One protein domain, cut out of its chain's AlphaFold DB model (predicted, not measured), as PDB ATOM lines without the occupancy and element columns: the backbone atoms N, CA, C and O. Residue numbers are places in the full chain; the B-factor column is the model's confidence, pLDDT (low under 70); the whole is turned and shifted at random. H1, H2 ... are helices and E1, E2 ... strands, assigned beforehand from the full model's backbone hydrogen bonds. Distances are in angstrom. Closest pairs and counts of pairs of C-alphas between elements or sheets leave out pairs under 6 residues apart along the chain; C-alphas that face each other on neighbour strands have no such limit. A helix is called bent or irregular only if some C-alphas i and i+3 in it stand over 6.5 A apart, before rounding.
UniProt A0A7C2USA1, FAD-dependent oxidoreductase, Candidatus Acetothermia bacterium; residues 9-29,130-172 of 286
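Overview. This is residues 9 to 29 and 130 to 172 of the 286 residues of the protein "FAD-dependent oxidoreductase" of Candidatus Acetothermia bacterium (UniProt A0A7C2USA1). A small two-stranded hairpin, E1 and E2, has the long, kinked helix H2 packed over one face, across from both strands, while the shorter helix H1 packs mainly on E2, set diagonally past that strand's free edge and away from H2. Before H1, residues 9 to 10 run beside E2 as a short parallel pairing. The printed part has 64 residues, with two named helices and two named strands in the order H1, E1, E2, H2; the sheet's order is E1 - E2, antiparallel, and the class is mixed, helices and strands. The whole is compact, with a radius of gyration of the C-alphas of 11.5 A, and flat, spanning 32 by 29 by 16 A.

Arrangement. Look first at the hairpin of E1, residues 133 to 136, and E2, residues 142 to 146, whose directions differ by 164 degrees, antiparallel. Here you will find N 133 and O 146 at 2.9 A, and N 144 and O 135 at 2.7 A, both within hydrogen-bond range. Residues 9 to 10 pair with residues 143 to 144 of E2, parallel. Go next to H2, residues 152 to 170: its closest C-alphas to E1 are those of Leu 163 and Gly 135, 6.3 A apart. To E2 its closest are those of Ile 159 and Ala 145, 7.5 A apart. H2 has a kink of 35 degrees near residue 159. Then find H1, residues 13 to 22, where the C-alphas of Ala 16 and Ala 146 are its closest to E2, at 5.9 A. H1 and H2 are apart. Of the O i to N i+4 pairs, 4 of 6 in H1 and 13 of 15 in H2 are within hydrogen-bond range.

Along the chain. Find C-alpha 133 at (-50.286, -9.103, 44.131), where E1 begins; it runs 9.3 A to C-alpha 136. E2 runs 12.4 A from Phe 142 to Ala 146. Find C-alpha 152 at (-43.739, -0.295, 41.034); from there H2 runs 24.7 A to C-alpha 170 at (-54.401, -7.951, 61.912). H1 runs 14.8 A from Gly 13 to Leu 22. Both helices are irregular: C-alphas 14 and 17 of H1 are 7.6 A apart, and C-alphas 154 and 157 of H2 are 7.3 A apart.

Size, cuts and confidence. The two C-alphas farthest apart are those of Ser 150 and Gly 172, 33.5 A. At Arg 29 you meet a cut: residues 30 to 129 are not printed, and C-alphas 29 and 130 are 11.2 A apart across it. The link from H1 to E1 is the link across the cut; the links from E1 to E2 and from E2 to H2 are tight. The mean pLDDT of the printed part is 93.1, and no printed residue is under 70.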
ATOM      1  N   VAL A   9     -43.719 -10.250  54.949       97.69
ATOM      2  CA  VAL A   9     -44.065  -9.578  53.688       97.69
ATOM      3  C   VAL A   9     -43.128 -10.057  52.587       97.69
ATOM      4  O   VAL A   9     -41.925  -9.795  52.617       97.69
ATOM      5  N   ASN A  10     -43.680 -10.730  51.584       97.31
ATOM      6  CA  ASN A  10     -42.960 -11.140  50.393       97.31
ATOM      7  C   ASN A  10     -42.864  -9.984  49.389       97.31
ATOM      8  O   ASN A  10     -43.797  -9.688  48.647       97.31
ATOM      9  N   ALA A  11     -41.694  -9.351  49.366       95.94
ATOM     10  CA  ALA A  11     -41.314  -8.307  48.416       95.94
ATOM     11  C   ALA A  11     -40.126  -8.750  47.539       95.94
ATOM     12  O   ALA A  11     -39.257  -7.949  47.193       95.94
ATOM     13  N   ALA A  12     -40.047 -10.043  47.200       95.31
ATOM     14  CA  ALA A  12     -38.872 -10.649  46.564       95.31
ATOM     15  C   ALA A  12     -38.728 -10.369  45.050       95.31
ATOM     16  O   ALA A  12     -37.973 -11.056  44.361       95.31
ATOM     17  N   GLY A  13     -39.434  -9.370  44.508       93.69
ATOM     18  CA  GLY A  13     -39.339  -8.964  43.102       93.69
ATOM     19  C   GLY A  13     -39.574 -10.129  42.138       93.69
ATOM     20  O   GLY A  13     -40.602 -10.798  42.206       93.69
ATOM     21  N   LEU A  14     -38.600 -10.402  41.264       94.25
ATOM     22  CA  LEU A  14     -38.643 -11.529  40.325       94.25
ATOM     23  C   LEU A  14     -38.727 -12.895  40.992       94.25
ATOM     24  O   LEU A  14     -39.013 -13.839  40.287       94.25
ATOM     25  N   ALA A  15     -38.463 -13.047  42.287       95.06
ATOM     26  CA  ALA A  15     -38.581 -14.332  42.975       95.06
ATOM     27  C   ALA A  15     -39.884 -14.467  43.780       95.06
ATOM     28  O   ALA A  15     -40.069 -15.471  44.467       95.06
ATOM     29  N   ALA A  16     -40.775 -13.471  43.738       95.31
ATOM     30  CA  ALA A  16     -41.925 -13.429  44.633       95.31
ATOM     31  C   ALA A  16     -42.921 -14.582  44.428       95.31
ATOM     32  O   ALA A  16     -43.469 -15.070  45.411       95.31
ATOM     33  N   ASP A  17     -43.106 -15.082  43.208       94.31
ATOM     34  CA  ASP A  17     -43.895 -16.296  42.952       94.31
ATOM     35  C   ASP A  17     -43.276 -17.548  43.599       94.31
ATOM     36  O   ASP A  17     -43.969 -18.309  44.269       94.31
ATOM     37  N   ARG A  18     -41.956 -17.736  43.482       94.69
ATOM     38  CA  ARG A  18     -41.239 -18.859  44.107       94.69
ATOM     39  C   ARG A  18     -41.325 -18.799  45.630       94.69
ATOM     40  O   ARG A  18     -41.558 -19.823  46.262       94.69
ATOM     41  N   VAL A  19     -41.169 -17.611  46.214       96.38
ATOM     42  CA  VAL A  19     -41.300 -17.411  47.667       96.38
ATOM     43  C   VAL A  19     -42.731 -17.690  48.138       96.38
ATOM     44  O   VAL A  19     -42.906 -18.292  49.192       96.38
ATOM     45  N   ALA A  20     -43.747 -17.337  47.346       95.69
ATOM     46  CA  ALA A  20     -45.140 -17.671  47.649       95.69
ATOM     47  C   ALA A  20     -45.372 -19.187  47.689       95.69
ATOM     48  O   ALA A  20     -45.964 -19.697  48.637       95.69
ATOM     49  N   VAL A  21     -44.839 -19.915  46.700       95.38
ATOM     50  CA  VAL A  21     -44.930 -21.381  46.638       95.38
ATOM     51  C   VAL A  21     -44.240 -22.030  47.839       95.38
ATOM     52  O   VAL A  21     -44.796 -22.955  48.423       95.38
ATOM     53  N   LEU A  22     -43.073 -21.522  48.259       95.94
ATOM     54  CA  LEU A  22     -42.395 -21.991  49.476       95.94
ATOM     55  C   LEU A  22     -43.240 -21.782  50.740       95.94
ATOM     56  O   LEU A  22     -43.142 -22.575  51.672       95.94
ATOM     57  N   ALA A  23     -44.067 -20.736  50.766       95.25
ATOM     58  CA  ALA A  23     -45.001 -20.466  51.853       95.25
ATOM     59  C   ALA A  23     -46.313 -21.265  51.743       95.25
ATOM     60  O   ALA A  23     -47.141 -21.156  52.635       95.25
ATOM     61  N   GLY A  24     -46.520 -22.062  50.686       95.81
ATOM     62  CA  GLY A  24     -47.756 -22.819  50.463       95.81
ATOM     63  C   GLY A  24     -48.878 -22.022  49.786       95.81
ATOM     64  O   GLY A  24     -50.027 -22.452  49.812       95.81
ATOM     65  N   VAL A  25     -48.566 -20.876  49.171       94.25
ATOM     66  CA  VAL A  25     -49.527 -20.028  48.451       94.25
ATOM     67  C   VAL A  25     -49.444 -20.313  46.946       94.25
ATOM     68  O   VAL A  25     -48.429 -19.981  46.323       94.25
ATOM     69  N   PRO A  26     -50.491 -20.889  46.320       88.62
ATOM     70  CA  PRO A  26     -50.556 -21.019  44.869       88.62
ATOM     71  C   PRO A  26     -50.632 -19.631  44.233       88.62
ATOM     72  O   PRO A  26     -51.506 -18.837  44.572       88.62
ATOM     73  N   THR A  27     -49.726 -19.326  43.310       84.62
ATOM     74  CA  THR A  27     -49.708 -18.043  42.598       84.62
ATOM     75  C   THR A  27     -49.267 -18.260  41.150       84.62
ATOM     76  O   THR A  27     -48.501 -19.201  40.899       84.62
ATOM     77  N   PRO A  28     -49.723 -17.433  40.188       83.81
ATOM     78  CA  PRO A  28     -49.230 -17.492  38.815       83.81
ATOM     79  C   PRO A  28     -47.714 -17.285  38.747       83.81
ATOM     80  O   PRO A  28     -47.088 -16.798  39.691       83.81
ATOM     81  N   ARG A  29     -47.095 -17.645  37.620       87.44
ATOM     82  CA  ARG A  29     -45.661 -17.400  37.430       87.44
ATOM     83  C   ARG A  29     -45.410 -15.937  37.086       87.44
ATOM     84  O   ARG A  29     -46.169 -15.313  36.353       87.44
ATOM     85  N   GLY A 130     -51.522  -9.470  34.779       83.44
ATOM     86  CA  GLY A 130     -51.218  -8.062  34.571       83.44
ATOM     87  C   GLY A 130     -51.407  -7.158  35.794       83.44
ATOM     88  O   GLY A 130     -51.264  -5.939  35.634       83.44
ATOM     89  N   ASP A 131     -51.677  -7.685  36.991       87.50
ATOM     90  CA  ASP A 131     -51.944  -6.870  38.185       87.50
ATOM     91  C   ASP A 131     -50.962  -7.129  39.338       87.50
ATOM     92  O   ASP A 131     -50.178  -8.074  39.347       87.50
ATOM     93  N   PHE A 132     -50.938  -6.225  40.314       91.00
ATOM     94  CA  PHE A 132     -50.083  -6.356  41.486       91.00
ATOM     95  C   PHE A 132     -50.691  -7.347  42.477       91.00
ATOM     96  O   PHE A 132     -51.868  -7.262  42.820       91.00
ATOM     97  N   TRP A 133     -49.865  -8.221  43.044       92.06
ATOM     98  CA  TRP A 133     -50.286  -9.103  44.131       92.06
ATOM     99  C   TRP A 133     -49.983  -8.420  45.460       92.06
ATOM    100  O   TRP A 133     -48.828  -8.382  45.899       92.06
ATOM    101  N   LEU A 134     -51.010  -7.825  46.071       93.81
ATOM    102  CA  LEU A 134     -50.891  -7.017  47.285       93.81
ATOM    103  C   LEU A 134     -51.819  -7.522  48.391       93.81
ATOM    104  O   LEU A 134     -53.027  -7.612  48.189       93.81
ATOM    105  N   GLY A 135     -51.278  -7.714  49.592       93.88
ATOM    106  CA  GLY A 135     -52.073  -7.981  50.794       93.88
ATOM    107  C   GLY A 135     -51.896  -9.388  51.347       93.88
ATOM    108  O   GLY A 135     -50.929 -10.066  51.024       93.88
ATOM    109  N   GLU A 136     -52.793  -9.776  52.244       94.06
ATOM    110  CA  GLU A 136     -52.782 -11.086  52.896       94.06
ATOM    111  C   GLU A 136     -53.021 -12.215  51.883       94.06
ATOM    112  O   GLU A 136     -53.660 -12.021  50.847       94.06
ATOM    113  N   THR A 137     -52.488 -13.396  52.180       94.62
ATOM    114  CA  THR A 137     -52.675 -14.605  51.373       94.62
ATOM    115  C   THR A 137     -53.533 -15.637  52.105       94.62
ATOM    116  O   THR A 137     -53.959 -15.421  53.233       94.62
ATOM    117  N   ALA A 138     -53.756 -16.802  51.493       93.44
ATOM    118  CA  ALA A 138     -54.419 -17.920  52.169       93.44
ATOM    119  C   ALA A 138     -53.637 -18.453  53.389       93.44
ATOM    120  O   ALA A 138     -54.190 -19.198  54.196       93.44
ATOM    121  N   VAL A 139     -52.355 -18.097  53.520       95.19
ATOM    122  CA  VAL A 139     -51.511 -18.471  54.653       95.19
ATOM    123  C   VAL A 139     -51.443 -17.291  55.613       95.19
ATOM    124  O   VAL A 139     -50.883 -16.241  55.291       95.19
ATOM    125  N   GLY A 140     -52.036 -17.473  56.795       94.38
ATOM    126  CA  GLY A 140     -52.123 -16.434  57.819       94.38
ATOM    127  C   GLY A 140     -50.749 -15.877  58.197       94.38
ATOM    128  O   GLY A 140     -49.776 -16.619  58.331       94.38
ATOM    129  N   GLY A 141     -50.665 -14.552  58.328       94.69
ATOM    130  CA  GLY A 141     -49.411 -13.849  58.612       94.69
ATOM    131  C   GLY A 141     -48.456 -13.725  57.415       94.69
ATOM    132  O   GLY A 141     -47.401 -13.105  57.553       94.69
ATOM    133  N   PHE A 142     -48.795 -14.257  56.232       96.94
ATOM    134  CA  PHE A 142     -48.006 -14.102  55.009       96.94
ATOM    135  C   PHE A 142     -48.691 -13.142  54.028       96.94
ATOM    136  O   PHE A 142     -49.806 -13.383  53.561       96.94
ATOM    137  N   TYR A 143     -47.992 -12.058  53.689       97.38
ATOM    138  CA  TYR A 143     -48.476 -10.968  52.846       97.38
ATOM    139  C   TYR A 143     -47.638 -10.841  51.573       97.38
ATOM    140  O   TYR A 143     -46.430 -11.065  51.585       97.38
ATOM    141  N   GLN A 144     -48.256 -10.403  50.482       96.06
ATOM    142  CA  GLN A 144     -47.618 -10.165  49.193       96.06
ATOM    143  C   GLN A 144     -47.437  -8.672  48.900       96.06
ATOM    144  O   GLN A 144     -48.290  -7.836  49.208       96.06
ATOM    145  N   ALA A 145     -46.306  -8.360  48.271       95.56
ATOM    146  CA  ALA A 145     -45.977  -7.089  47.641       95.56
ATOM    147  C   ALA A 145     -45.246  -7.382  46.316       95.56
ATOM    148  O   ALA A 145     -44.045  -7.134  46.178       95.56
ATOM    149  N   ALA A 146     -45.960  -7.977  45.359       94.06
ATOM    150  CA  ALA A 146     -45.382  -8.613  44.173       94.06
ATOM    151  C   ALA A 146     -46.088  -8.209  42.864       94.06
ATOM    152  O   ALA A 146     -47.041  -7.432  42.873       94.06
ATOM    153  N   GLY A 147     -45.574  -8.680  41.719       90.19
ATOM    154  CA  GLY A 147     -46.151  -8.387  40.395       90.19
ATOM    155  C   GLY A 147     -45.966  -6.937  39.922       90.19
ATOM    156  O   GLY A 147     -46.618  -6.486  38.983       90.19
ATOM    157  N   MET A 148     -45.093  -6.167  40.578       88.44
ATOM    158  CA  MET A 148     -44.947  -4.741  40.300       88.44
ATOM    159  C   MET A 148     -44.232  -4.470  38.968       88.44
ATOM    160  O   MET A 148     -43.031  -4.704  38.824       88.44
ATOM    161  N   ARG A 149     -44.976  -3.892  38.021       86.94
ATOM    162  CA  ARG A 149     -44.505  -3.472  36.689       86.94
ATOM    163  C   ARG A 149     -43.960  -2.035  36.702       86.94
ATOM    164  O   ARG A 149     -43.395  -1.569  37.688       86.94
ATOM    165  N   SER A 150     -44.163  -1.288  35.616       78.94
ATOM    166  CA  SER A 150     -43.748   0.115  35.458       78.94
ATOM    167  C   SER A 150     -44.125   1.064  36.614       78.94
ATOM    168  O   SER A 150     -43.306   1.929  36.921       78.94
ATOM    169  N   PRO A 151     -45.293   0.950  37.291       84.88
ATOM    170  CA  PRO A 151     -45.616   1.828  38.418       84.88
ATOM    171  C   PRO A 151     -44.927   1.437  39.730       84.88
ATOM    172  O   PRO A 151     -45.064   2.172  40.702       84.88
ATOM    173  N   GLY A 152     -44.215   0.305  39.787       85.94
ATOM    174  CA  GLY A 152     -43.739  -0.295  41.034       85.94
ATOM    175  C   GLY A 152     -42.952   0.663  41.921       85.94
ATOM    176  O   GLY A 152     -43.270   0.816  43.097       85.94
ATOM    177  N   LEU A 153     -41.980   1.382  41.348       88.50
ATOM    178  CA  LEU A 153     -41.167   2.337  42.107       88.50
ATOM    179  C   LEU A 153     -42.000   3.509  42.648       88.50
ATOM    180  O   LEU A 153     -41.855   3.883  43.810       88.50
ATOM    181  N   THR A 154     -42.883   4.072  41.823       91.25
ATOM    182  CA  THR A 154     -43.725   5.216  42.202       91.25
ATOM    183  C   THR A 154     -44.791   4.822  43.227       91.25
ATOM    184  O   THR A 154     -45.099   5.599  44.128       91.25
ATOM    185  N   ALA A 155     -45.338   3.608  43.123       92.50
ATOM    186  CA  ALA A 155     -46.374   3.096  44.015       92.50
ATOM    187  C   ALA A 155     -45.820   2.515  45.328       92.50
ATOM    188  O   ALA A 155     -46.564   2.424  46.305       92.50
ATOM    189  N   ALA A 156     -44.530   2.159  45.392       93.62
ATOM    190  CA  ALA A 156     -43.924   1.488  46.545       93.62
ATOM    191  C   ALA A 156     -44.206   2.169  47.903       93.62
ATOM    192  O   ALA A 156     -44.595   1.459  48.832       93.62
ATOM    193  N   PRO A 157     -44.111   3.510  48.064       93.25
ATOM    194  CA  PRO A 157     -44.435   4.151  49.342       93.25
ATOM    195  C   PRO A 157     -45.905   3.994  49.753       93.25
ATOM    196  O   PRO A 157     -46.197   3.839  50.938       93.25
ATOM    197  N   ALA A 158     -46.836   4.030  48.794       94.31
ATOM    198  CA  ALA A 158     -48.262   3.855  49.061       94.31
ATOM    199  C   ALA A 158     -48.579   2.400  49.431       94.31
ATOM    200  O   ALA A 158     -49.291   2.150  50.402       94.31
ATOM    201  N   ILE A 159     -47.980   1.447  48.711       94.69
ATOM    202  CA  ILE A 159     -48.104   0.012  48.985       94.69
ATOM    203  C   ILE A 159     -47.554  -0.315  50.376       94.69
ATOM    204  O   ILE A 159     -48.234  -0.973  51.159       94.69
ATOM    205  N   ALA A 160     -46.379   0.214  50.731       94.69
ATOM    206  CA  ALA A 160     -45.779   0.012  52.046       94.69
ATOM    207  C   ALA A 160     -46.684   0.517  53.182       94.69
ATOM    208  O   ALA A 160     -46.886  -0.195  54.161       94.69
ATOM    209  N   ARG A 161     -47.281   1.713  53.046       94.06
ATOM    210  CA  ARG A 161     -48.239   2.236  54.041       94.06
ATOM    211  C   ARG A 161     -49.503   1.383  54.125       94.06
ATOM    212  O   ARG A 161     -49.974   1.121  55.227       94.06
ATOM    213  N   CYS A 162     -50.038   0.952  52.983       95.38
ATOM    214  CA  CYS A 162     -51.226   0.101  52.922       95.38
ATOM    215  C   CYS A 162     -50.994  -1.233  53.642       95.38
ATOM    216  O   CYS A 162     -51.786  -1.613  54.502       95.38
ATOM    217  N   LEU A 163     -49.883  -1.913  53.343       96.75
ATOM    218  CA  LEU A 163     -49.531  -3.183  53.976       96.75
ATOM    219  C   LEU A 163     -49.226  -3.012  55.463       96.75
ATOM    220  O   LEU A 163     -49.754  -3.770  56.267       96.75
ATOM    221  N   ALA A 164     -48.461  -1.988  55.850       95.12
ATOM    222  CA  ALA A 164     -48.172  -1.720  57.258       95.12
ATOM    223  C   ALA A 164     -49.452  -1.478  58.077       95.12
ATOM    224  O   ALA A 164     -49.576  -1.998  59.180       95.12
ATOM    225  N   ALA A 165     -50.422  -0.734  57.532       94.50
ATOM    226  CA  ALA A 165     -51.700  -0.490  58.198       94.50
ATOM    227  C   ALA A 165     -52.561  -1.759  58.327       94.50
ATOM    228  O   ALA A 165     -53.256  -1.919  59.328       94.50
ATOM    229  N   ARG A 166     -52.519  -2.653  57.330       95.44
ATOM    230  CA  ARG A 166     -53.205  -3.955  57.386       95.44
ATOM    231  C   ARG A 166     -52.570  -4.864  58.431       95.44
ATOM    232  O   ARG A 166     -53.251  -5.244  59.368       95.44
ATOM    233  N   ILE A 167     -51.256  -5.068  58.359       96.69
ATOM    234  CA  ILE A 167     -50.503  -5.888  59.320       96.69
ATOM    235  C   ILE A 167     -50.714  -5.385  60.752       96.69
ATOM    236  O   ILE A 167     -50.944  -6.172  61.662       96.69
ATOM    237  N   ALA A 168     -50.679  -4.064  60.962       95.44
ATOM    238  CA  ALA A 168     -50.927  -3.492  62.280       95.44
ATOM    239  C   ALA A 168     -52.341  -3.791  62.793       95.44
ATOM    240  O   ALA A 168     -52.507  -4.060  63.976       95.44
ATOM    241  N   ARG A 169     -53.355  -3.777  61.923       94.94
ATOM    242  CA  ARG A 169     -54.722  -4.152  62.297       94.94
ATOM    243  C   ARG A 169     -54.815  -5.635  62.644       94.94
ATOM    244  O   ARG A 169     -55.356  -5.958  63.696       94.94
ATOM    245  N   ASP A 170     -54.281  -6.496  61.786       94.50
ATOM    246  CA  ASP A 170     -54.401  -7.951  61.912       94.50
ATOM    247  C   ASP A 170     -53.693  -8.464  63.178       94.50
ATOM    248  O   ASP A 170     -54.176  -9.376  63.841       94.50
ATOM    249  N   LEU A 171     -52.588  -7.815  63.560       95.56
ATOM    250  CA  LEU A 171     -51.807  -8.134  64.757       95.56
ATOM    251  C   LEU A 171     -52.162  -7.277  65.990       95.56
ATOM    252  O   LEU A 171     -51.515  -7.406  67.027       95.56
ATOM    253  N   GLY A 172     -53.141  -6.368  65.899       95.88
ATOM    254  CA  GLY A 172     -53.517  -5.485  67.013       95.88
ATOM    255  C   GLY A 172     -52.404  -4.529  67.478       95.88
ATOM    256  O   GLY A 172     -52.310  -4.201  68.660       95.88
TER     257      GLY A 172